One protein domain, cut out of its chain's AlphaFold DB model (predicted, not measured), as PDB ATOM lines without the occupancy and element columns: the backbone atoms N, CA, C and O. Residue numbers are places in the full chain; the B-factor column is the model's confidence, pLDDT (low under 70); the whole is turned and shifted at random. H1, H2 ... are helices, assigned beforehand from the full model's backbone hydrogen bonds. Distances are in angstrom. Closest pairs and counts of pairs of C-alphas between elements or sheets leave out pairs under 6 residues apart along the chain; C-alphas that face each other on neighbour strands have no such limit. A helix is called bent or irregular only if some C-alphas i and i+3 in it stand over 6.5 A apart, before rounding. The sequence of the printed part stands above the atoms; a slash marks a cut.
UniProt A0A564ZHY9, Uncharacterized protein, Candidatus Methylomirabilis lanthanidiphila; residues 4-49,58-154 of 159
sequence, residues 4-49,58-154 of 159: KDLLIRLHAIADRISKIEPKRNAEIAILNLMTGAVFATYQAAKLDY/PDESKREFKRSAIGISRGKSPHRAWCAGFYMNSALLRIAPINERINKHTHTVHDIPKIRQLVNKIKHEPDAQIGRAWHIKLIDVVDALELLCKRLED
ATOM      1  N   LYS A   4      -4.538  11.534 -25.550       91.25
ATOM      2  CA  LYS A   4      -4.038  12.733 -24.868       91.25
ATOM      3  C   LYS A   4      -3.468  13.756 -25.857       91.25
ATOM      4  O   LYS A   4      -3.779  14.937 -25.747       91.25
ATOM      5  N   ASP A   5      -2.719  13.296 -26.854       93.88
ATOM      6  CA  ASP A   5      -2.087  14.175 -27.841       93.88
ATOM      7  C   ASP A   5      -3.130  14.791 -28.782       93.88
ATOM      8  O   ASP A   5      -3.048  15.972 -29.112       93.88
ATOM      9  N   LEU A   6      -4.169  14.031 -29.151       93.75
ATOM     10  CA  LEU A   6      -5.298  14.560 -29.928       93.75
ATOM     11  C   LEU A   6      -6.036  15.668 -29.170       93.75
ATOM     12  O   LEU A   6      -6.365  16.696 -29.756       93.75
ATOM     13  N   LEU A   7      -6.271  15.483 -27.868       96.25
ATOM     14  CA  LEU A   7      -6.921  16.493 -27.029       96.25
ATOM     15  C   LEU A   7      -6.073  17.768 -26.926       96.25
ATOM     16  O   LEU A   7      -6.616  18.862 -27.054       96.25
ATOM     17  N   ILE A   8      -4.751  17.639 -26.760       97.19
ATOM     18  CA  ILE A   8      -3.821  18.781 -26.750       97.19
ATOM     19  C   ILE A   8      -3.898  19.548 -28.074       97.19
ATOM     20  O   ILE A   8      -4.037  20.771 -28.069       97.19
ATOM     21  N   ARG A   9      -3.877  18.842 -29.210       97.06
ATOM     22  CA  ARG A   9      -4.009  19.467 -30.535       97.06
ATOM     23  C   ARG A   9      -5.339  20.198 -30.695       97.06
ATOM     24  O   ARG A   9      -5.357  21.323 -31.176       97.06
ATOM     25  N   LEU A  10      -6.445  19.601 -30.252       97.62
ATOM     26  CA  LEU A  10      -7.765  20.233 -30.315       97.62
ATOM     27  C   LEU A  10      -7.852  21.493 -29.447       97.62
ATOM     28  O   LEU A  10      -8.453  22.476 -29.876       97.62
ATOM     29  N   HIS A  11      -7.218  21.499 -28.272       97.81
ATOM     30  CA  HIS A  11      -7.092  22.708 -27.456       97.81
ATOM     31  C   HIS A  11      -6.282  23.799 -28.166       97.81
ATOM     32  O   HIS A  11      -6.715  24.947 -28.183       97.81
ATOM     33  N   ALA A  12      -5.158  23.445 -28.795       97.81
ATOM     34  CA  ALA A  12      -4.343  24.400 -29.548       97.81
ATOM     35  C   ALA A  12      -5.096  24.987 -30.755       97.81
ATOM     36  O   ALA A  12      -5.022  26.188 -31.007       97.81
ATOM     37  N   ILE A  13      -5.862  24.165 -31.479       97.06
ATOM     38  CA  ILE A  13      -6.723  24.627 -32.576       97.06
ATOM     39  C   ILE A  13      -7.802  25.584 -32.043       97.06
ATOM     40  O   ILE A  13      -8.024  26.639 -32.633       97.06
ATOM     41  N   ALA A  14      -8.457  25.256 -30.924       97.69
ATOM     42  CA  ALA A  14      -9.474  26.119 -30.318       97.69
ATOM     43  C   ALA A  14      -8.907  27.484 -29.887       97.69
ATOM     44  O   ALA A  14      -9.524  28.513 -30.161       97.69
ATOM     45  N   ASP A  15      -7.730  27.497 -29.254       97.69
ATOM     46  CA  ASP A  15      -7.019  28.722 -28.868       97.69
ATOM     47  C   ASP A  15      -6.714  29.607 -30.082       97.69
ATOM     48  O   ASP A  15      -6.995  30.805 -30.071       97.69
ATOM     49  N   ARG A  16      -6.222  29.018 -31.170       96.69
ATOM     50  CA  ARG A  16      -5.955  29.741 -32.419       96.69
ATOM     51  C   ARG A  16      -7.210  30.344 -33.037       96.69
ATOM     52  O   ARG A  16      -7.224  31.532 -33.339       96.69
ATOM     53  N   ILE A  17      -8.292  29.569 -33.141       93.62
ATOM     54  CA  ILE A  17      -9.587  30.060 -33.643       93.62
ATOM     55  C   ILE A  17     -10.097  31.236 -32.804       93.62
ATOM     56  O   ILE A  17     -10.655  32.178 -33.359       93.62
ATOM     57  N   SER A  18      -9.891  31.209 -31.482       95.06
ATOM     58  CA  SER A  18     -10.360  32.267 -30.574       95.06
ATOM     59  C   SER A  18      -9.712  33.636 -30.810       95.06
ATOM     60  O   SER A  18     -10.249  34.644 -30.360       95.06
ATOM     61  N   LYS A  19      -8.583  33.675 -31.528       94.88
ATOM     62  CA  LYS A  19      -7.837  34.897 -31.863       94.88
ATOM     63  C   LYS A  19      -8.254  35.496 -33.206       94.88
ATOM     64  O   LYS A  19      -7.765  36.559 -33.572       94.88
ATOM     65  N   ILE A  20      -9.114  34.810 -33.961       90.62
ATOM     66  CA  ILE A  20      -9.591  35.286 -35.259       90.62
ATOM     67  C   ILE A  20     -10.762  36.241 -35.023       90.62
ATOM     68  O   ILE A  20     -11.779  35.851 -34.453       90.62
ATOM     69  N   GLU A  21     -10.638  37.474 -35.510       90.50
ATOM     70  CA  GLU A  21     -11.691  38.488 -35.439       90.50
ATOM     71  C   GLU A  21     -12.510  38.511 -36.742       90.50
ATOM     72  O   GLU A  21     -12.036  39.027 -37.760       90.50
ATOM     73  N   PRO A  22     -13.735  37.944 -36.767       88.19
ATOM     74  CA  PRO A  22     -14.561  37.977 -37.966       88.19
ATOM     75  C   PRO A  22     -15.144  39.375 -38.192       88.19
ATOM     76  O   PRO A  22     -15.773  39.950 -37.304       88.19
ATOM     77  N   LYS A  23     -15.025  39.887 -39.418       86.56
ATOM     78  CA  LYS A  23     -15.588  41.177 -39.843       86.56
ATOM     79  C   LYS A  23     -16.937  41.014 -40.546       86.56
ATOM     80  O   LYS A  23     -17.780  41.906 -40.496       86.56
ATOM     81  N   ARG A  24     -17.158  39.882 -41.225       84.62
ATOM     82  CA  ARG A  24     -18.345  39.642 -42.071       84.62
ATOM     83  C   ARG A  24     -19.215  38.505 -41.542       84.62
ATOM     84  O   ARG A  24     -18.709  37.515 -41.023       84.62
ATOM     85  N   ASN A  25     -20.523  38.564 -41.808       86.38
ATOM     86  CA  ASN A  25     -21.472  37.492 -41.453       86.38
ATOM     87  C   ASN A  25     -21.032  36.102 -41.945       86.38
ATOM     88  O   ASN A  25     -21.233  35.099 -41.260       86.38
ATOM     89  N   ALA A  26     -20.407  36.037 -43.124       83.00
ATOM     90  CA  ALA A  26     -19.871  34.793 -43.666       83.00
ATOM     91  C   ALA A  26     -18.723  34.225 -42.810       83.00
ATOM     92  O   ALA A  26     -18.686  33.019 -42.571       83.00
ATOM     93  N   GLU A  27     -17.831  35.078 -42.307       84.56
ATOM     94  CA  GLU A  27     -16.709  34.688 -41.442       84.56
ATOM     95  C   GLU A  27     -17.211  34.231 -40.073       84.56
ATOM     96  O   GLU A  27     -16.801  33.172 -39.604       84.56
ATOM     97  N   ILE A  28     -18.181  34.947 -39.488       89.44
ATOM     98  CA  ILE A  28     -18.849  34.537 -38.240       89.44
ATOM     99  C   ILE A  28     -19.447  33.134 -38.400       89.44
ATOM    100  O   ILE A  28     -19.255  32.262 -37.551       89.44
ATOM    101  N   ALA A  29     -20.150  32.884 -39.508       89.75
ATOM    102  CA  ALA A  29     -20.757  31.585 -39.774       89.75
ATOM    103  C   ALA A  29     -19.709  30.471 -39.936       89.75
ATOM    104  O   ALA A  29     -19.929  29.353 -39.466       89.75
ATOM    105  N   ILE A  30     -18.578  30.756 -40.588       88.38
ATOM    106  CA  ILE A  30     -17.489  29.787 -40.756       88.38
ATOM    107  C   ILE A  30     -16.809  29.491 -39.415       88.38
ATOM    108  O   ILE A  30     -16.629  28.317 -39.090       88.38
ATOM    109  N   LEU A  31     -16.500  30.510 -38.608       91.38
ATOM    110  CA  LEU A  31     -15.913  30.322 -37.278       91.38
ATOM    111  C   LEU A  31     -16.854  29.550 -36.351       91.38
ATOM    112  O   LEU A  31     -16.409  28.639 -35.664       91.38
ATOM    113  N   ASN A  32     -18.162  29.819 -36.390       93.50
ATOM    114  CA  ASN A  32     -19.144  29.051 -35.617       93.50
ATOM    115  C   ASN A  32     -19.141  27.560 -36.011       93.50
ATOM    116  O   ASN A  32     -19.071  26.676 -35.153       93.50
ATOM    117  N   LEU A  33     -19.142  27.260 -37.316       93.00
ATOM    118  CA  LEU A  33     -19.019  25.879 -37.793       93.00
ATOM    119  C   LEU A  33     -17.702  25.241 -37.335       93.00
ATOM    120  O   LEU A  33     -17.711  24.083 -36.912       93.00
ATOM    121  N   MET A  34     -16.598  25.989 -37.393       94.06
ATOM    122  CA  MET A  34     -15.268  25.523 -37.006       94.06
ATOM    123  C   MET A  34     -15.200  25.199 -35.512       94.06
ATOM    124  O   MET A  34     -14.832  24.084 -35.146       94.06
ATOM    125  N   THR A  35     -15.642  26.111 -34.649       96.50
ATOM    126  CA  THR A  35     -15.701  25.899 -33.197       96.50
ATOM    127  C   THR A  35     -16.607  24.719 -32.849       96.50
ATOM    128  O   THR A  35     -16.235  23.868 -32.041       96.50
ATOM    129  N   GLY A  36     -17.764  24.599 -33.507       97.44
ATOM    130  CA  GLY A  36     -18.652  23.450 -33.338       97.44
ATOM    131  C   GLY A  36     -18.006  22.128 -33.767       97.44
ATOM    132  O   GLY A  36     -18.213  21.108 -33.109       97.44
ATOM    133  N   ALA A  37     -17.214  22.132 -34.841       96.62
ATOM    134  CA  ALA A  37     -16.487  20.952 -35.297       96.62
ATOM    135  C   ALA A  37     -15.370  20.560 -34.320       96.62
ATOM    136  O   ALA A  37     -15.272  19.390 -33.961       96.62
ATOM    137  N   VAL A  38     -14.587  21.525 -33.827       97.88
ATOM    138  CA  VAL A  38     -13.546  21.292 -32.809       97.88
ATOM    139  C   VAL A  38     -14.154  20.733 -31.526       97.88
ATOM    140  O   VAL A  38     -13.678  19.719 -31.018       97.88
ATOM    141  N   PHE A  39     -15.239  21.335 -31.029       98.31
ATOM    142  CA  PHE A  39     -15.928  20.855 -29.832       98.31
ATOM    143  C   PHE A  39     -16.469  19.434 -30.013       98.31
ATOM    144  O   PHE A  39     -16.292  18.586 -29.138       98.31
ATOM    145  N   ALA A  40     -17.098  19.145 -31.152       98.00
ATOM    146  CA  ALA A  40     -17.608  17.812 -31.437       98.00
ATOM    147  C   ALA A  40     -16.465  16.779 -31.494       98.00
ATOM    148  O   ALA A  40     -16.530  15.759 -30.808       98.00
ATOM    149  N   THR A  41     -15.366  17.067 -32.197       97.00
ATOM    150  CA  THR A  41     -14.188  16.182 -32.228       97.00
ATOM    151  C   THR A  41     -13.584  15.991 -30.834       97.00
ATOM    152  O   THR A  41     -13.205  14.878 -30.476       97.00
ATOM    153  N   TYR A  42     -13.555  17.041 -30.009       97.88
ATOM    154  CA  TYR A  42     -13.101  16.968 -28.619       97.88
ATOM    155  C   TYR A  42     -13.963  16.028 -27.773       97.88
ATOM    156  O   TYR A  42     -13.431  15.185 -27.050       97.88
ATOM    157  N   GLN A  43     -15.291  16.113 -27.883       97.75
ATOM    158  CA  GLN A  43     -16.187  15.213 -27.153       97.75
ATOM    159  C   GLN A  43     -16.073  13.768 -27.643       97.75
ATOM    160  O   GLN A  43     -16.060  12.852 -26.819       97.75
ATOM    161  N   ALA A  44     -15.924  13.550 -28.953       95.50
ATOM    162  CA  ALA A  44     -15.653  12.224 -29.505       95.50
ATOM    163  C   ALA A  44     -14.341  11.644 -28.943       95.50
ATOM    164  O   ALA A  44     -14.324  10.510 -28.469       95.50
ATOM    165  N   ALA A  45     -13.269  12.445 -28.894       95.25
ATOM    166  CA  ALA A  45     -11.986  12.051 -28.312       95.25
ATOM    167  C   ALA A  45     -12.086  11.731 -26.812       95.25
ATOM    168  O   ALA A  45     -11.563  10.716 -26.360       95.25
ATOM    169  N   LYS A  46     -12.789  12.564 -26.035       95.81
ATOM    170  CA  LYS A  46     -12.986  12.379 -24.588       95.81
ATOM    171  C   LYS A  46     -13.817  11.135 -24.258       95.81
ATOM    172  O   LYS A  46     -13.643  10.527 -23.201       95.81
ATOM    173  N   LEU A  47     -14.739  10.769 -25.143       94.31
ATOM    174  CA  LEU A  47     -15.535   9.548 -25.030       94.31
ATOM    175  C   LEU A  47     -14.818   8.306 -25.568       94.31
ATOM    176  O   LEU A  47     -15.423   7.239 -25.539       94.31
ATOM    177  N   ASP A  48     -13.559   8.455 -25.989       91.81
ATOM    178  CA  ASP A  48     -12.728   7.418 -26.596       91.81
ATOM    179  C   ASP A  48     -13.392   6.787 -27.823       91.81
ATOM    180  O   ASP A  48     -13.640   5.586 -27.884       91.81
ATOM    181  N   TYR A  49     -13.746   7.639 -28.793       90.56
ATOM    182  CA  TYR A  49     -14.264   7.190 -30.081       90.56
ATOM    183  C   TYR A  49     -13.363   6.100 -30.665       90.56
ATOM    184  O   TYR A  49     -12.175   6.326 -30.887       90.56
ATOM    185  N   PRO A  58     -23.858  -4.509 -37.581       81.25
ATOM    186  CA  PRO A  58     -25.246  -4.057 -37.676       81.25
ATOM    187  C   PRO A  58     -26.089  -4.379 -36.437       81.25
ATOM    188  O   PRO A  58     -26.917  -3.569 -36.015       81.25
ATOM    189  N   ASP A  59     -25.880  -5.534 -35.810       84.19
ATOM    190  CA  ASP A  59     -26.641  -5.934 -34.626       84.19
ATOM    191  C   ASP A  59     -26.181  -5.201 -33.369       84.19
ATOM    192  O   ASP A  59     -26.999  -4.869 -32.506       84.19
ATOM    193  N   GLU A  60     -24.893  -4.884 -33.272       81.56
ATOM    194  CA  GLU A  60     -24.391  -3.997 -32.227       81.56
ATOM    195  C   GLU A  60     -24.966  -2.588 -32.371       81.56
ATOM    196  O   GLU A  60     -25.510  -2.053 -31.401       81.56
ATOM    197  N   SER A  61     -24.976  -2.049 -33.592       81.44
ATOM    198  CA  SER A  61     -25.569  -0.743 -33.906       81.44
ATOM    199  C   SER A  61     -27.044  -0.678 -33.512       81.44
ATOM    200  O   SER A  61     -27.465   0.256 -32.824       81.44
ATOM    201  N   LYS A  62     -27.839  -1.705 -33.855       85.56
ATOM    202  CA  LYS A  62     -29.253  -1.810 -33.443       85.56
ATOM    203  C   LYS A  62     -29.402  -1.791 -31.919       85.56
ATOM    204  O   LYS A  62     -30.261  -1.083 -31.384       85.56
ATOM    205  N   ARG A  63     -28.572  -2.557 -31.199       87.56
ATOM    206  CA  ARG A  63     -28.605  -2.620 -29.724       87.56
ATOM    207  C   ARG A  63     -28.212  -1.290 -29.089       87.56
ATOM    208  O   ARG A  63     -28.820  -0.886 -28.098       87.56
ATOM    209  N   GLU A  64     -27.191  -0.620 -29.604       86.69
ATOM    210  CA  GLU A  64     -26.756   0.695 -29.126       86.69
ATOM    211  C   GLU A  64     -27.802   1.779 -29.371       86.69
ATOM    212  O   GLU A  64     -28.090   2.551 -28.454       86.69
ATOM    213  N   PHE A  65     -28.409   1.797 -30.560       87.12
ATOM    214  CA  PHE A  65     -29.518   2.691 -30.883       87.12
ATOM    215  C   PHE A  65     -30.671   2.503 -29.896       87.12
ATOM    216  O   PHE A  65     -31.082   3.460 -29.242       87.12
ATOM    217  N   LYS A  66     -31.140   1.261 -29.707       90.94
ATOM    218  CA  LYS A  66     -32.253   0.961 -28.795       90.94
ATOM    219  C   LYS A  66     -31.948   1.397 -27.360       90.94
ATOM    220  O   LYS A  66     -32.782   2.037 -26.723       90.94
ATOM    221  N   ARG A  67     -30.749   1.085 -26.851       90.81
ATOM    222  CA  ARG A  67     -30.311   1.498 -25.504       90.81
ATOM    223  C   ARG A  67     -30.273   3.019 -25.362       90.81
ATOM    224  O   ARG A  67     -30.736   3.542 -24.352       90.81
ATOM    225  N   SER A  68     -29.763   3.713 -26.373       92.44
ATOM    226  CA  SER A  68     -29.654   5.173 -26.389       92.44
ATOM    227  C   SER A  68     -31.023   5.847 -26.430       92.44
ATOM    228  O   SER A  68     -31.286   6.721 -25.610       92.44
ATOM    229  N   ALA A  69     -31.928   5.380 -27.294       92.81
ATOM    230  CA  ALA A  69     -33.296   5.889 -27.382       92.81
ATOM    231  C   ALA A  69     -34.072   5.708 -26.063       92.81
ATOM    232  O   ALA A  69     -34.726   6.640 -25.599       92.81
ATOM    233  N   ILE A  70     -33.946   4.542 -25.413       93.75
ATOM    234  CA  ILE A  70     -34.547   4.285 -24.090       93.75
ATOM    235  C   ILE A  70     -33.928   5.177 -23.005       93.75
ATOM    236  O   ILE A  70     -34.622   5.608 -22.088       93.75
ATOM    237  N   GLY A  71     -32.619   5.431 -23.071       92.00
ATOM    238  CA  GLY A  71     -31.947   6.348 -22.150       92.00
ATOM    239  C   GLY A  71     -32.523   7.758 -22.257       92.00
ATOM    240  O   GLY A  71     -32.984   8.308 -21.255       92.00
ATOM    241  N   ILE A  72     -32.584   8.284 -23.482       93.88
ATOM    242  CA  ILE A  72     -33.104   9.623 -23.785       93.88
ATOM    243  C   ILE A  72     -34.552   9.772 -23.309       93.88
ATOM    244  O   ILE A  72     -34.866  10.742 -22.624       93.88
ATOM    245  N   SER A  73     -35.422   8.795 -23.592       96.38
ATOM    246  CA  SER A  73     -36.836   8.865 -23.185       96.38
ATOM    247  C   SER A  73     -37.045   8.876 -21.669       96.38
ATOM    248  O   SER A  73     -38.117   9.236 -21.193       96.38
ATOM    249  N   ARG A  74     -36.016   8.508 -20.898       96.50
ATOM    250  CA  ARG A  74     -36.009   8.506 -19.430       96.50
ATOM    251  C   ARG A  74     -35.210   9.669 -18.837       96.50
ATOM    252  O   ARG A  74     -34.877   9.620 -17.656       96.50
ATOM    253  N   GLY A  75     -34.837  10.662 -19.647       95.00
ATOM    254  CA  GLY A  75     -34.003  11.789 -19.216       95.00
ATOM    255  C   GLY A  75     -32.571  11.391 -18.840       95.00
ATOM    256  O   GLY A  75     -31.899  12.122 -18.118       95.00
ATOM    257  N   LYS A  76     -32.096  10.223 -19.290       94.25
ATOM    258  CA  LYS A  76     -30.731   9.741 -19.046       94.25
ATOM    259  C   LYS A  76     -29.841  10.027 -20.247       94.25
ATOM    260  O   LYS A  76     -30.296  10.064 -21.389       94.25
ATOM    261  N   SER A  77     -28.543  10.162 -19.988       88.62
ATOM    262  CA  SER A  77     -27.557  10.256 -21.061       88.62
ATOM    263  C   SER A  77     -27.576   8.992 -21.938       88.62
ATOM    264  O   SER A  77     -27.733   7.886 -21.407       88.62
ATOM    265  N   PRO A  78     -27.392   9.126 -23.263       90.88
ATOM    266  CA  PRO A  78     -27.279   7.974 -24.150       90.88
ATOM    267  C   PRO A  78     -26.021   7.141 -23.859       90.88
ATOM    268  O   PRO A  78     -25.129   7.548 -23.110       90.88
ATOM    269  N   HIS A  79     -25.931   5.963 -24.483       88.69
ATOM    270  CA  HIS A  79     -24.761   5.096 -24.346       88.69
ATOM    271  C   HIS A  79     -23.488   5.815 -24.826       88.69
ATOM    272  O   HIS A  79     -23.493   6.423 -25.895       88.69
ATOM    273  N   ARG A  80     -22.380   5.716 -24.071       90.25
ATOM    274  CA  ARG A  80     -21.135   6.465 -24.352       90.25
ATOM    275  C   ARG A  80     -20.630   6.280 -25.779       90.25
ATOM    276  O   ARG A  80     -20.295   7.262 -26.428       90.25
ATOM    277  N   ALA A  81     -20.623   5.043 -26.270       87.06
ATOM    278  CA  ALA A  81     -20.114   4.738 -27.603       87.06
ATOM    279  C   ALA A  81     -21.008   5.317 -28.719       87.06
ATOM    280  O   ALA A  81     -20.515   5.848 -29.714       87.06
ATOM    281  N   TRP A  82     -22.330   5.326 -28.501       88.19
ATOM    282  CA  TRP A  82     -23.271   5.994 -29.401       88.19
ATOM    283  C   TRP A  82     -23.050   7.511 -29.391       88.19
ATOM    284  O   TRP A  82     -22.962   8.124 -30.451       88.19
ATOM    285  N   CYS A  83     -22.869   8.112 -28.208       91.62
ATOM    286  CA  CYS A  83     -22.535   9.532 -28.074       91.62
ATOM    287  C   CYS A  83     -21.229   9.889 -28.794       91.62
ATOM    288  O   CYS A  83     -21.174  10.909 -29.476       91.62
ATOM    289  N   ALA A  84     -20.189   9.057 -28.682       91.38
ATOM    290  CA  ALA A  84     -18.929   9.275 -29.384       91.38
ATOM    291  C   ALA A  84     -19.145   9.329 -30.908       91.38
ATOM    292  O   ALA A  84     -18.678  10.261 -31.562       91.38
ATOM    293  N   GLY A  85     -19.921   8.387 -31.460       89.06
ATOM    294  CA  GLY A  85     -20.294   8.381 -32.879       89.06
ATOM    295  C   GLY A  85     -21.154   9.578 -33.293       89.06
ATOM    296  O   GLY A  85     -20.912  10.181 -34.337       89.06
ATOM    297  N   PHE A  86     -22.105   9.988 -32.450       90.50
ATOM    298  CA  PHE A  86     -22.902  11.200 -32.660       90.50
ATOM    299  C   PHE A  86     -22.019  12.449 -32.799       90.50
ATOM    300  O   PHE A  86     -22.215  13.256 -33.713       90.50
ATOM    301  N   TYR A  87     -21.028  12.602 -31.919       94.69
ATOM    302  CA  TYR A  87     -20.102  13.728 -31.968       94.69
ATOM    303  C   TYR A  87     -19.164  13.658 -33.178       94.69
ATOM    304  O   TYR A  87     -18.963  14.672 -33.841       94.69
ATOM    305  N   MET A  88     -18.665  12.473 -33.533       90.88
ATOM    306  CA  MET A  88     -17.851  12.290 -34.738       90.88
ATOM    307  C   MET A  88     -18.623  12.682 -36.008       90.88
ATOM    308  O   MET A  88     -18.157  13.502 -36.800       90.88
ATOM    309  N   ASN A  89     -19.855  12.189 -36.165       88.00
ATOM    310  CA  ASN A  89     -20.733  12.568 -37.275       88.00
ATOM    311  C   ASN A  89     -21.022  14.078 -37.275       88.00
ATOM    312  O   ASN A  89     -20.985  14.730 -38.319       88.00
ATOM    313  N   SER A  90     -21.253  14.659 -36.094       92.50
ATOM    314  CA  SER A  90     -21.475  16.099 -35.928       92.50
ATOM    315  C   SER A  90     -20.274  16.945 -36.349       92.50
ATOM    316  O   SER A  90     -20.477  18.028 -36.905       92.50
ATOM    317  N   ALA A  91     -19.049  16.476 -36.096       93.50
ATOM    318  CA  ALA A  91     -17.824  17.133 -36.542       93.50
ATOM    319  C   ALA A  91     -17.712  17.091 -38.070       93.50
ATOM    320  O   ALA A  91     -17.571  18.131 -38.709       93.50
ATOM    321  N   LEU A  92     -17.872  15.908 -38.668       88.56
ATOM    322  CA  LEU A  92     -17.789  15.712 -40.117       88.56
ATOM    323  C   LEU A  92     -18.793  16.593 -40.876       88.56
ATOM    324  O   LEU A  92     -18.408  17.332 -41.784       88.56
ATOM    325  N   LEU A  93     -20.061  16.596 -40.451       88.00
ATOM    326  CA  LEU A  93     -21.118  17.407 -41.065       88.00
ATOM    327  C   LEU A  93     -20.845  18.917 -41.003       88.00
ATOM    328  O   LEU A  93     -21.346  19.655 -41.852       88.00
ATOM    329  N   ARG A  94     -20.044  19.382 -40.036       91.44
ATOM    330  CA  ARG A  94     -19.607  20.784 -39.928       91.44
ATOM    331  C   ARG A  94     -18.352  21.073 -40.746       91.44
ATOM    332  O   ARG A  94     -18.270  22.137 -41.345       91.44
ATOM    333  N   ILE A  95     -17.412  20.132 -40.837       88.31
ATOM    334  CA  ILE A  95     -16.160  20.301 -41.596       88.31
ATOM    335  C   ILE A  95     -16.417  20.423 -43.100       88.31
ATOM    336  O   ILE A  95     -15.790  21.248 -43.762       88.31
ATOM    337  N   ALA A  96     -17.349  19.650 -43.660       83.38
ATOM    338  CA  ALA A  96     -17.614  19.702 -45.100       83.38
ATOM    339  C   ALA A  96     -18.021  21.084 -45.635       83.38
ATOM    340  O   ALA A  96     -17.376  21.545 -46.578       83.38
ATOM    341  N   PRO A  97     -19.032  21.781 -45.073       82.06
ATOM    342  CA  PRO A  97     -19.374  23.116 -45.549       82.06
ATOM    343  C   PRO A  97     -18.245  24.129 -45.314       82.06
ATOM    344  O   PRO A  97     -18.122  25.059 -46.107       82.06
ATOM    345  N   ILE A  98     -17.405  23.963 -44.282       83.44
ATOM    346  CA  ILE A  98     -16.215  24.811 -44.082       83.44
ATOM    347  C   ILE A  98     -15.236  24.613 -45.239       83.44
ATOM    348  O   ILE A  98     -14.848  25.587 -45.876       83.44
ATOM    349  N   ASN A  99     -14.887  23.366 -45.561       78.75
ATOM    350  CA  ASN A  99     -13.984  23.037 -46.666       78.75
ATOM    351  C   ASN A  99     -14.508  23.573 -48.015       78.75
ATOM    352  O   ASN A  99     -13.756  24.165 -48.785       78.75
ATOM    353  N   GLU A 100     -15.813  23.457 -48.281       75.75
ATOM    354  CA  GLU A 100     -16.429  24.018 -49.493       75.75
ATOM    355  C   GLU A 100     -16.406  25.554 -49.527       75.75
ATOM    356  O   GLU A 100     -16.156  26.150 -50.577       75.75
ATOM    357  N   ARG A 101     -16.693  26.215 -48.400       75.31
ATOM    358  CA  ARG A 101     -16.825  27.677 -48.334       75.31
ATOM    359  C   ARG A 101     -15.488  28.393 -48.241       75.31
ATOM    360  O   ARG A 101     -15.373  29.456 -48.847       75.31
ATOM    361  N   ILE A 102     -14.499  27.831 -47.546       71.19
ATOM    362  CA  ILE A 102     -13.143  28.392 -47.490       71.19
ATOM    363  C   ILE A 102     -12.576  28.481 -48.903       71.19
ATOM    364  O   ILE A 102     -12.185  29.570 -49.297       71.19
ATOM    365  N   ASN A 103     -12.662  27.415 -49.709       67.50
ATOM    366  CA  ASN A 103     -12.172  27.426 -51.097       67.50
ATOM    367  C   ASN A 103     -12.824  28.527 -51.955       67.50
ATOM    368  O   ASN A 103     -12.166  29.143 -52.792       67.50
ATOM    369  N   LYS A 104     -14.114  28.820 -51.724       66.50
ATOM    370  CA  LYS A 104     -14.807  29.936 -52.391       66.50
ATOM    371  C   LYS A 104     -14.290  31.309 -51.948       66.50
ATOM    372  O   LYS A 104     -14.267  32.214 -52.770       66.50
ATOM    373  N   HIS A 105     -13.899  31.467 -50.682       62.19
ATOM    374  CA  HIS A 105     -13.414  32.742 -50.132       62.19
ATOM    375  C   HIS A 105     -11.929  32.991 -50.417       62.19
ATOM    376  O   HIS A 105     -11.531  34.133 -50.617       62.19
ATOM    377  N   THR A 106     -11.111  31.940 -50.447       58.31
ATOM    378  CA  THR A 106      -9.667  32.020 -50.704       58.31
ATOM    379  C   THR A 106      -9.326  31.986 -52.192       58.31
ATOM    380  O   THR A 106      -8.169  32.182 -52.545       58.31
ATOM    381  N   HIS A 107     -10.299  31.702 -53.069       57.59
ATOM    382  CA  HIS A 107     -10.073  31.384 -54.485       57.59
ATOM    383  C   HIS A 107      -9.027  30.273 -54.703       57.59
ATOM    384  O   HIS A 107      -8.391  30.206 -55.754       57.59
ATOM    385  N   THR A 108      -8.845  29.382 -53.721       57.12
ATOM    386  CA  THR A 108      -7.906  28.259 -53.813       57.12
ATOM    387  C   THR A 108      -8.637  26.949 -54.095       57.12
ATOM    388  O   THR A 108      -9.727  26.691 -53.584       57.12
ATOM    389  N   VAL A 109      -8.018  26.081 -54.901       54.06
ATOM    390  CA  VAL A 109      -8.508  24.721 -55.177       54.06
ATOM    391  C   VAL A 109      -7.733  23.739 -54.307       54.06
ATOM    392  O   VAL A 109      -6.945  22.926 -54.780       54.06
ATOM    393  N   HIS A 110      -7.924  23.833 -52.994       55.91
ATOM    394  CA  HIS A 110      -7.352  22.867 -52.063       55.91
ATOM    395  C   HIS A 110      -8.479  22.141 -51.347       55.91
ATOM    396  O   HIS A 110      -8.797  22.396 -50.191       55.91
ATOM    397  N   ASP A 111      -9.131  21.230 -52.052       60.56
ATOM    398  CA  ASP A 111     -10.129  20.366 -51.439       60.56
ATOM    399  C   ASP A 111      -9.462  19.400 -50.444       60.56
ATOM    400  O   ASP A 111      -8.348  18.944 -50.691       60.56
ATOM    401  N   ILE A 112     -10.130  19.084 -49.330       65.81
ATOM    402  CA  ILE A 112      -9.835  17.902 -48.507       65.81
ATOM    403  C   ILE A 112     -10.761  16.784 -49.013       65.81
ATOM    404  O   ILE A 112     -11.854  16.587 -48.462       65.81
ATOM    405  N   PRO A 113     -10.388  16.046 -50.081       63.44
ATOM    406  CA  PRO A 113     -11.362  15.312 -50.885       63.44
ATOM    407  C   PRO A 113     -11.990  14.169 -50.098       63.44
ATOM    408  O   PRO A 113     -13.180  13.906 -50.235       63.44
ATOM    409  N   LYS A 114     -11.216  13.554 -49.193       66.56
ATOM    410  CA  LYS A 114     -11.674  12.466 -48.324       66.56
ATOM    411  C   LYS A 114     -12.859  12.881 -47.445       66.56
ATOM    412  O   LYS A 114     -13.827  12.134 -47.364       66.56
ATOM    413  N   ILE A 115     -12.833  14.073 -46.839       64.88
ATOM    414  CA  ILE A 115     -13.923  14.523 -45.953       64.88
ATOM    415  C   ILE A 115     -15.122  15.018 -46.751       64.88
ATOM    416  O   ILE A 115     -16.255  14.702 -46.395       64.88
ATOM    417  N   ARG A 116     -14.901  15.742 -47.854       68.81
ATOM    418  CA  ARG A 116     -16.001  16.175 -48.727       68.81
ATOM    419  C   ARG A 116     -16.743  14.977 -49.319       68.81
ATOM    420  O   ARG A 116     -17.967  14.931 -49.258       68.81
ATOM    421  N   GLN A 117     -16.011  13.994 -49.844       69.81
ATOM    422  CA  GLN A 117     -16.593  12.756 -50.363       69.81
ATOM    423  C   GLN A 117     -17.311  11.974 -49.268       69.81
ATOM    424  O   GLN A 117     -18.422  11.511 -49.511       69.81
ATOM    425  N   LEU A 118     -16.717  11.863 -48.072       65.88
ATOM    426  CA  LEU A 118     -17.375  11.202 -46.954       65.88
ATOM    427  C   LEU A 118     -18.701  11.886 -46.639       65.88
ATOM    428  O   LEU A 118     -19.732  11.237 -46.677       65.88
ATOM    429  N   VAL A 119     -18.691  13.194 -46.383       66.69
ATOM    430  CA  VAL A 119     -19.884  13.941 -45.972       66.69
ATOM    431  C   VAL A 119     -20.951  13.972 -47.056       66.69
ATOM    432  O   VAL A 119     -22.127  13.835 -46.736       66.69
ATOM    433  N   ASN A 120     -20.575  14.088 -48.328       68.00
ATOM    434  CA  ASN A 120     -21.539  13.961 -49.418       68.00
ATOM    435  C   ASN A 120     -22.156  12.558 -49.456       68.00
ATOM    436  O   ASN A 120     -23.365  12.446 -49.619       68.00
ATOM    437  N   LYS A 121     -21.385  11.500 -49.186       65.50
ATOM    438  CA  LYS A 121     -21.952  10.158 -49.008       65.50
ATOM    439  C   LYS A 121     -22.847  10.061 -47.770       65.50
ATOM    440  O   LYS A 121     -23.946   9.559 -47.913       65.50
ATOM    441  N   ILE A 122     -22.476  10.619 -46.608       65.75
ATOM    442  CA  ILE A 122     -23.361  10.658 -45.417       65.75
ATOM    443  C   ILE A 122     -24.705  11.319 -45.756       65.75
ATOM    444  O   ILE A 122     -25.760  10.846 -45.345       65.75
ATOM    445  N   LYS A 123     -24.667  12.432 -46.499       66.06
ATOM    446  CA  LYS A 123     -25.857  13.207 -46.876       66.06
ATOM    447  C   LYS A 123     -26.782  12.457 -47.840       66.06
ATOM    448  O   LYS A 123     -27.985  12.693 -47.793       66.06
ATOM    449  N   HIS A 124     -26.234  11.627 -48.728       70.00
ATOM    450  CA  HIS A 124     -26.981  11.019 -49.837       70.00
ATOM    451  C   HIS A 124     -27.225   9.508 -49.682       70.00
ATOM    452  O   HIS A 124     -28.182   8.995 -50.247       70.00
ATOM    453  N   GLU A 125     -26.402   8.812 -48.898       67.94
ATOM    454  CA  GLU A 125     -26.426   7.362 -48.664       67.94
ATOM    455  C   GLU A 125     -26.331   7.097 -47.142       67.94
ATOM    456  O   GLU A 125     -25.260   6.762 -46.627       67.94
ATOM    457  N   PRO A 126     -27.414   7.292 -46.363       63.19
ATOM    458  CA  PRO A 126     -27.381   7.149 -44.901       63.19
ATOM    459  C   PRO A 126     -27.045   5.722 -44.430       63.19
ATOM    460  O   PRO A 126     -26.539   5.532 -43.326       63.19
ATOM    461  N   ASP A 127     -27.293   4.717 -45.267       65.75
ATOM    462  CA  ASP A 127     -26.940   3.311 -45.065       65.75
ATOM    463  C   ASP A 127     -25.492   2.982 -45.463       65.75
ATOM    464  O   ASP A 127     -24.967   1.942 -45.056       65.75
ATOM    465  N   ALA A 128     -24.796   3.873 -46.184       62.25
ATOM    466  CA  ALA A 128     -23.398   3.656 -46.554       62.25
ATOM    467  C   ALA A 128     -22.489   3.512 -45.328       62.25
ATOM    468  O   ALA A 128     -21.449   2.875 -45.439       62.25
ATOM    469  N   GLN A 129     -22.898   4.021 -44.162       62.19
ATOM    470  CA  GLN A 129     -22.185   3.848 -42.895       62.19
ATOM    471  C   GLN A 129     -22.269   2.408 -42.340       62.19
ATOM    472  O   GLN A 129     -21.440   2.020 -41.525       62.19
ATOM    473  N   ILE A 130     -23.259   1.618 -42.775       59.69
ATOM    474  CA  ILE A 130     -23.496   0.221 -42.360       59.69
ATOM    475  C   ILE A 130     -22.990  -0.770 -43.427       59.69
ATOM    476  O   ILE A 130     -22.609  -1.888 -43.091       59.69
ATOM    477  N   GLY A 131     -22.984  -0.375 -44.710       49.00
ATOM    478  CA  GLY A 131     -22.682  -1.269 -45.841       49.00
ATOM    479  C   GLY A 131     -21.368  -1.017 -46.593       49.00
ATOM    480  O   GLY A 131     -20.939  -1.876 -47.363       49.00
ATOM    481  N   ARG A 132     -20.711   0.136 -46.419       53.91
ATOM    482  CA  ARG A 132     -19.437   0.466 -47.081       53.91
ATOM    483  C   ARG A 132     -18.487   1.044 -46.040       53.91
ATOM    484  O   ARG A 132     -18.668   2.181 -45.630       53.91
ATOM    485  N   ALA A 133     -17.481   0.271 -45.630       52.97
ATOM    486  CA  ALA A 133     -16.528   0.671 -44.595       52.97
ATOM    487  C   ALA A 133     -15.978   2.084 -44.855       52.97
ATOM    488  O   ALA A 133     -15.314   2.344 -45.864       52.97
ATOM    489  N   TRP A 134     -16.276   3.020 -43.957       64.56
ATOM    490  CA  TRP A 134     -15.624   4.320 -43.971       64.56
ATOM    491  C   TRP A 134     -14.320   4.174 -43.195       64.56
ATOM    492  O   TRP A 134     -14.301   3.635 -42.100       64.56
ATOM    493  N   HIS A 135     -13.211   4.642 -43.755       71.06
ATOM    494  CA  HIS A 135     -11.906   4.567 -43.089       71.06
ATOM    495  C   HIS A 135     -11.468   5.936 -42.565       71.06
ATOM    496  O   HIS A 135     -10.294   6.283 -42.666       71.06
ATOM    497  N   ILE A 136     -12.414   6.744 -42.071       77.50
ATOM    498  CA  ILE A 136     -12.073   8.012 -41.420       77.50
ATOM    499  C   ILE A 136     -11.867   7.758 -39.938       77.50
ATOM    500  O   ILE A 136     -12.802   7.414 -39.213       77.50
ATOM    501  N   LYS A 137     -10.633   7.978 -39.508       87.62
ATOM    502  CA  LYS A 137     -10.215   7.915 -38.117       87.62
ATOM    503  C   LYS A 137     -10.346   9.287 -37.475       87.62
ATOM    504  O   LYS A 137     -10.350  10.324 -38.142       87.62
ATOM    505  N   LEU A 138     -10.374   9.315 -36.151       90.31
ATOM    506  CA  LEU A 138     -10.399  10.548 -35.375       90.31
ATOM    507  C   LEU A 138      -9.203  11.455 -35.702       90.31
ATOM    508  O   LEU A 138      -9.354  12.671 -35.768       90.31
ATOM    509  N   ILE A 139      -8.028  10.865 -35.954       91.38
ATOM    510  CA  ILE A 139      -6.828  11.611 -36.361       91.38
ATOM    511  C   ILE A 139      -7.033  12.359 -37.685       91.38
ATOM    512  O   ILE A 139      -6.650  13.519 -37.770       91.38
ATOM    513  N   ASP A 140      -7.713  11.758 -38.667       88.19
ATOM    514  CA  ASP A 140      -7.967  12.400 -39.963       88.19
ATOM    515  C   ASP A 140      -8.841  13.652 -39.798       88.19
ATOM    516  O   ASP A 140      -8.666  14.656 -40.492       88.19
ATOM    517  N   VAL A 141      -9.777  13.614 -38.845       90.88
ATOM    518  CA  VAL A 141     -10.638  14.754 -38.507       90.88
ATOM    519  C   VAL A 141      -9.847  15.858 -37.812       90.88
ATOM    520  O   VAL A 141     -10.019  17.029 -38.147       90.88
ATOM    521  N   VAL A 142      -8.951  15.509 -36.884       94.00
ATOM    522  CA  VAL A 142      -8.060  16.485 -36.233       94.00
ATOM    523  C   VAL A 142      -7.115  17.130 -37.250       94.00
ATOM    524  O   VAL A 142      -6.952  18.347 -37.238       94.00
ATOM    525  N   ASP A 143      -6.536  16.349 -38.163       90.75
ATOM    526  CA  ASP A 143      -5.645  16.856 -39.212       90.75
ATOM    527  C   ASP A 143      -6.376  17.796 -40.178       90.75
ATOM    528  O   ASP A 143      -5.836  18.829 -40.581       90.75
ATOM    529  N   ALA A 144      -7.631  17.499 -40.508       88.88
ATOM    530  CA  ALA A 144      -8.443  18.400 -41.310       88.88
ATOM    531  C   ALA A 144      -8.797  19.697 -40.580       88.88
ATOM    532  O   ALA A 144      -8.760  20.761 -41.194       88.88
ATOM    533  N   LEU A 145      -9.115  19.634 -39.285       93.00
ATOM    534  CA  LEU A 145      -9.344  20.834 -38.480       93.00
ATOM    535  C   LEU A 145      -8.082  21.699 -38.405       93.00
ATOM    536  O   LEU A 145      -8.156  22.907 -38.586       93.00
ATOM    537  N   GLU A 146      -6.916  21.091 -38.216       92.94
ATOM    538  CA  GLU A 146      -5.633  21.795 -38.229       92.94
ATOM    539  C   GLU A 146      -5.409  22.532 -39.561       92.94
ATOM    540  O   GLU A 146      -5.073  23.718 -39.581       92.94
ATOM    541  N   LEU A 147      -5.650  21.848 -40.683       88.69
ATOM    542  CA  LEU A 147      -5.513  22.426 -42.018       88.69
ATOM    543  C   LEU A 147      -6.503  23.573 -42.260       88.69
ATOM    544  O   LEU A 147      -6.121  24.605 -42.806       88.69
ATOM    545  N   LEU A 148      -7.768  23.410 -41.865       87.94
ATOM    546  CA  LEU A 148      -8.783  24.454 -42.026       87.94
ATOM    547  C   LEU A 148      -8.512  25.651 -41.113       87.94
ATOM    548  O   LEU A 148      -8.699  26.778 -41.552       87.94
ATOM    549  N   CYS A 149      -8.022  25.423 -39.892       90.94
ATOM    550  CA  CYS A 149      -7.616  26.486 -38.975       90.94
ATOM    551  C   CYS A 149      -6.533  27.369 -39.600       90.94
ATOM    552  O   CYS A 149      -6.711  28.579 -39.659       90.94
ATOM    553  N   LYS A 150      -5.468  26.762 -40.148       88.31
ATOM    554  CA  LYS A 150      -4.402  27.503 -40.850       88.31
ATOM    555  C   LYS A 150      -4.960  28.384 -41.964       88.31
ATOM    556  O   LYS A 150      -4.645  29.558 -42.055       88.31
ATOM    557  N   ARG A 151      -5.883  27.847 -42.763       82.69
ATOM    558  CA  ARG A 151      -6.499  28.623 -43.847       82.69
ATOM    559  C   ARG A 151      -7.358  29.780 -43.367       82.69
ATOM    560  O   ARG A 151      -7.480  30.756 -44.092       82.69
ATOM    561  N   LEU A 152      -8.008  29.643 -42.213       83.94
ATOM    562  CA  LEU A 152      -8.785  30.732 -41.631       83.94
ATOM    563  C   LEU A 152      -7.883  31.861 -41.139       83.94
ATOM    564  O   LEU A 152      -8.261  33.017 -41.278       83.94
ATOM    565  N   GLU A 153      -6.705  31.531 -40.615       86.38
ATOM    566  CA  GLU A 153      -5.686  32.518 -40.239       86.38
ATOM    567  C   GLU A 153      -5.106  33.227 -41.471       86.38
ATOM    568  O   GLU A 153      -4.869  34.430 -41.430       86.38
ATOM    569  N   ASP A 154      -4.946  32.499 -42.580       79.25
ATOM    570  CA  ASP A 154      -4.427  33.026 -43.850       79.25
ATOM    571  C   ASP A 154      -5.480  33.782 -44.685       79.25
ATOM    572  O   ASP A 154      -5.158  34.304 -45.757       79.25
TER     573      ASP A 154
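AT A GLANCE: This is residues 4 to 49 and 58 to 154 of the 159 residues of an uncharacterized protein of Candidatus Methylomirabilis lanthanidiphila (UniProt A0A564ZHY9). Four helices, H1, H2, H4 and H7, pack side by side as a bundle; its longest member, H4, reaches out at its first end to H3, set crosswise there. H5 crosses H4 on the bundle's flank, and the little H6 follows it. The printed part has 143 residues with seven named helices, H1 to H7 in order, and no named strand: all helix. It is compact, with a radius of gyration of the C-alphas of 16.2 A, yet elongated, spanning 45 by 29 by 28 A.

IN THESE COORDINATES: H1, residues 4 to 18, begins with C-alpha 4 at (-4.038, 12.733, -24.868) and is 21.3 A long. H2, residues 25 to 46, measures 31.4 A, and H3, residues 58 to 73, 22.6 A. H4, residues 80 to 106, measures 38.5 A; it is neither bent nor irregular, but only just: C-alphas 94 and 97 are 6.1 A apart. H5 is residues 113 to 124, H6 residues 128 to 131. H7, residues 138 to 153, is 23.0 A long and ends with C-alpha 153 at (-5.686, 32.518, -40.239).

HOW THE PARTS SIT: H4, the hub, touches H2 at a shallow tilt of 29 degrees, opposite ways; their closest C-alphas, of Ala 37 and Ala 91, are 4.2 A apart. H1 and H2 form a helical hairpin, closest at C-alphas 10 and 38, 6.4 A. H7 touches H1, closest at C-alphas 13 and 146, 6.4 A. Residues 64 to 68 of H3 touch H4, about perpendicular at 84 degrees, closest at C-alphas 64 and 82, 6.3 A. Residues 115 to 119 of H5 touch H4 at a steep tilt of 64 degrees, closest at C-alphas 96 and 116, 5.3 A. Every O i to N i+4 pair is within hydrogen-bond range in H1, H2, H3, H5 and H7, and 19 of 23 in H4; H6 is too short for one.

THE WHOLE: The C-alphas farthest apart, of Arg 74 and His 107, are 49.2 A apart. Residues 50 to 57 are not printed; C-alphas 49 and 58 are 17.5 A apart across the cut. Of the links printed whole, none is long. The model's pLDDT is under 70 at residues 103 to 123 and 125 to 134.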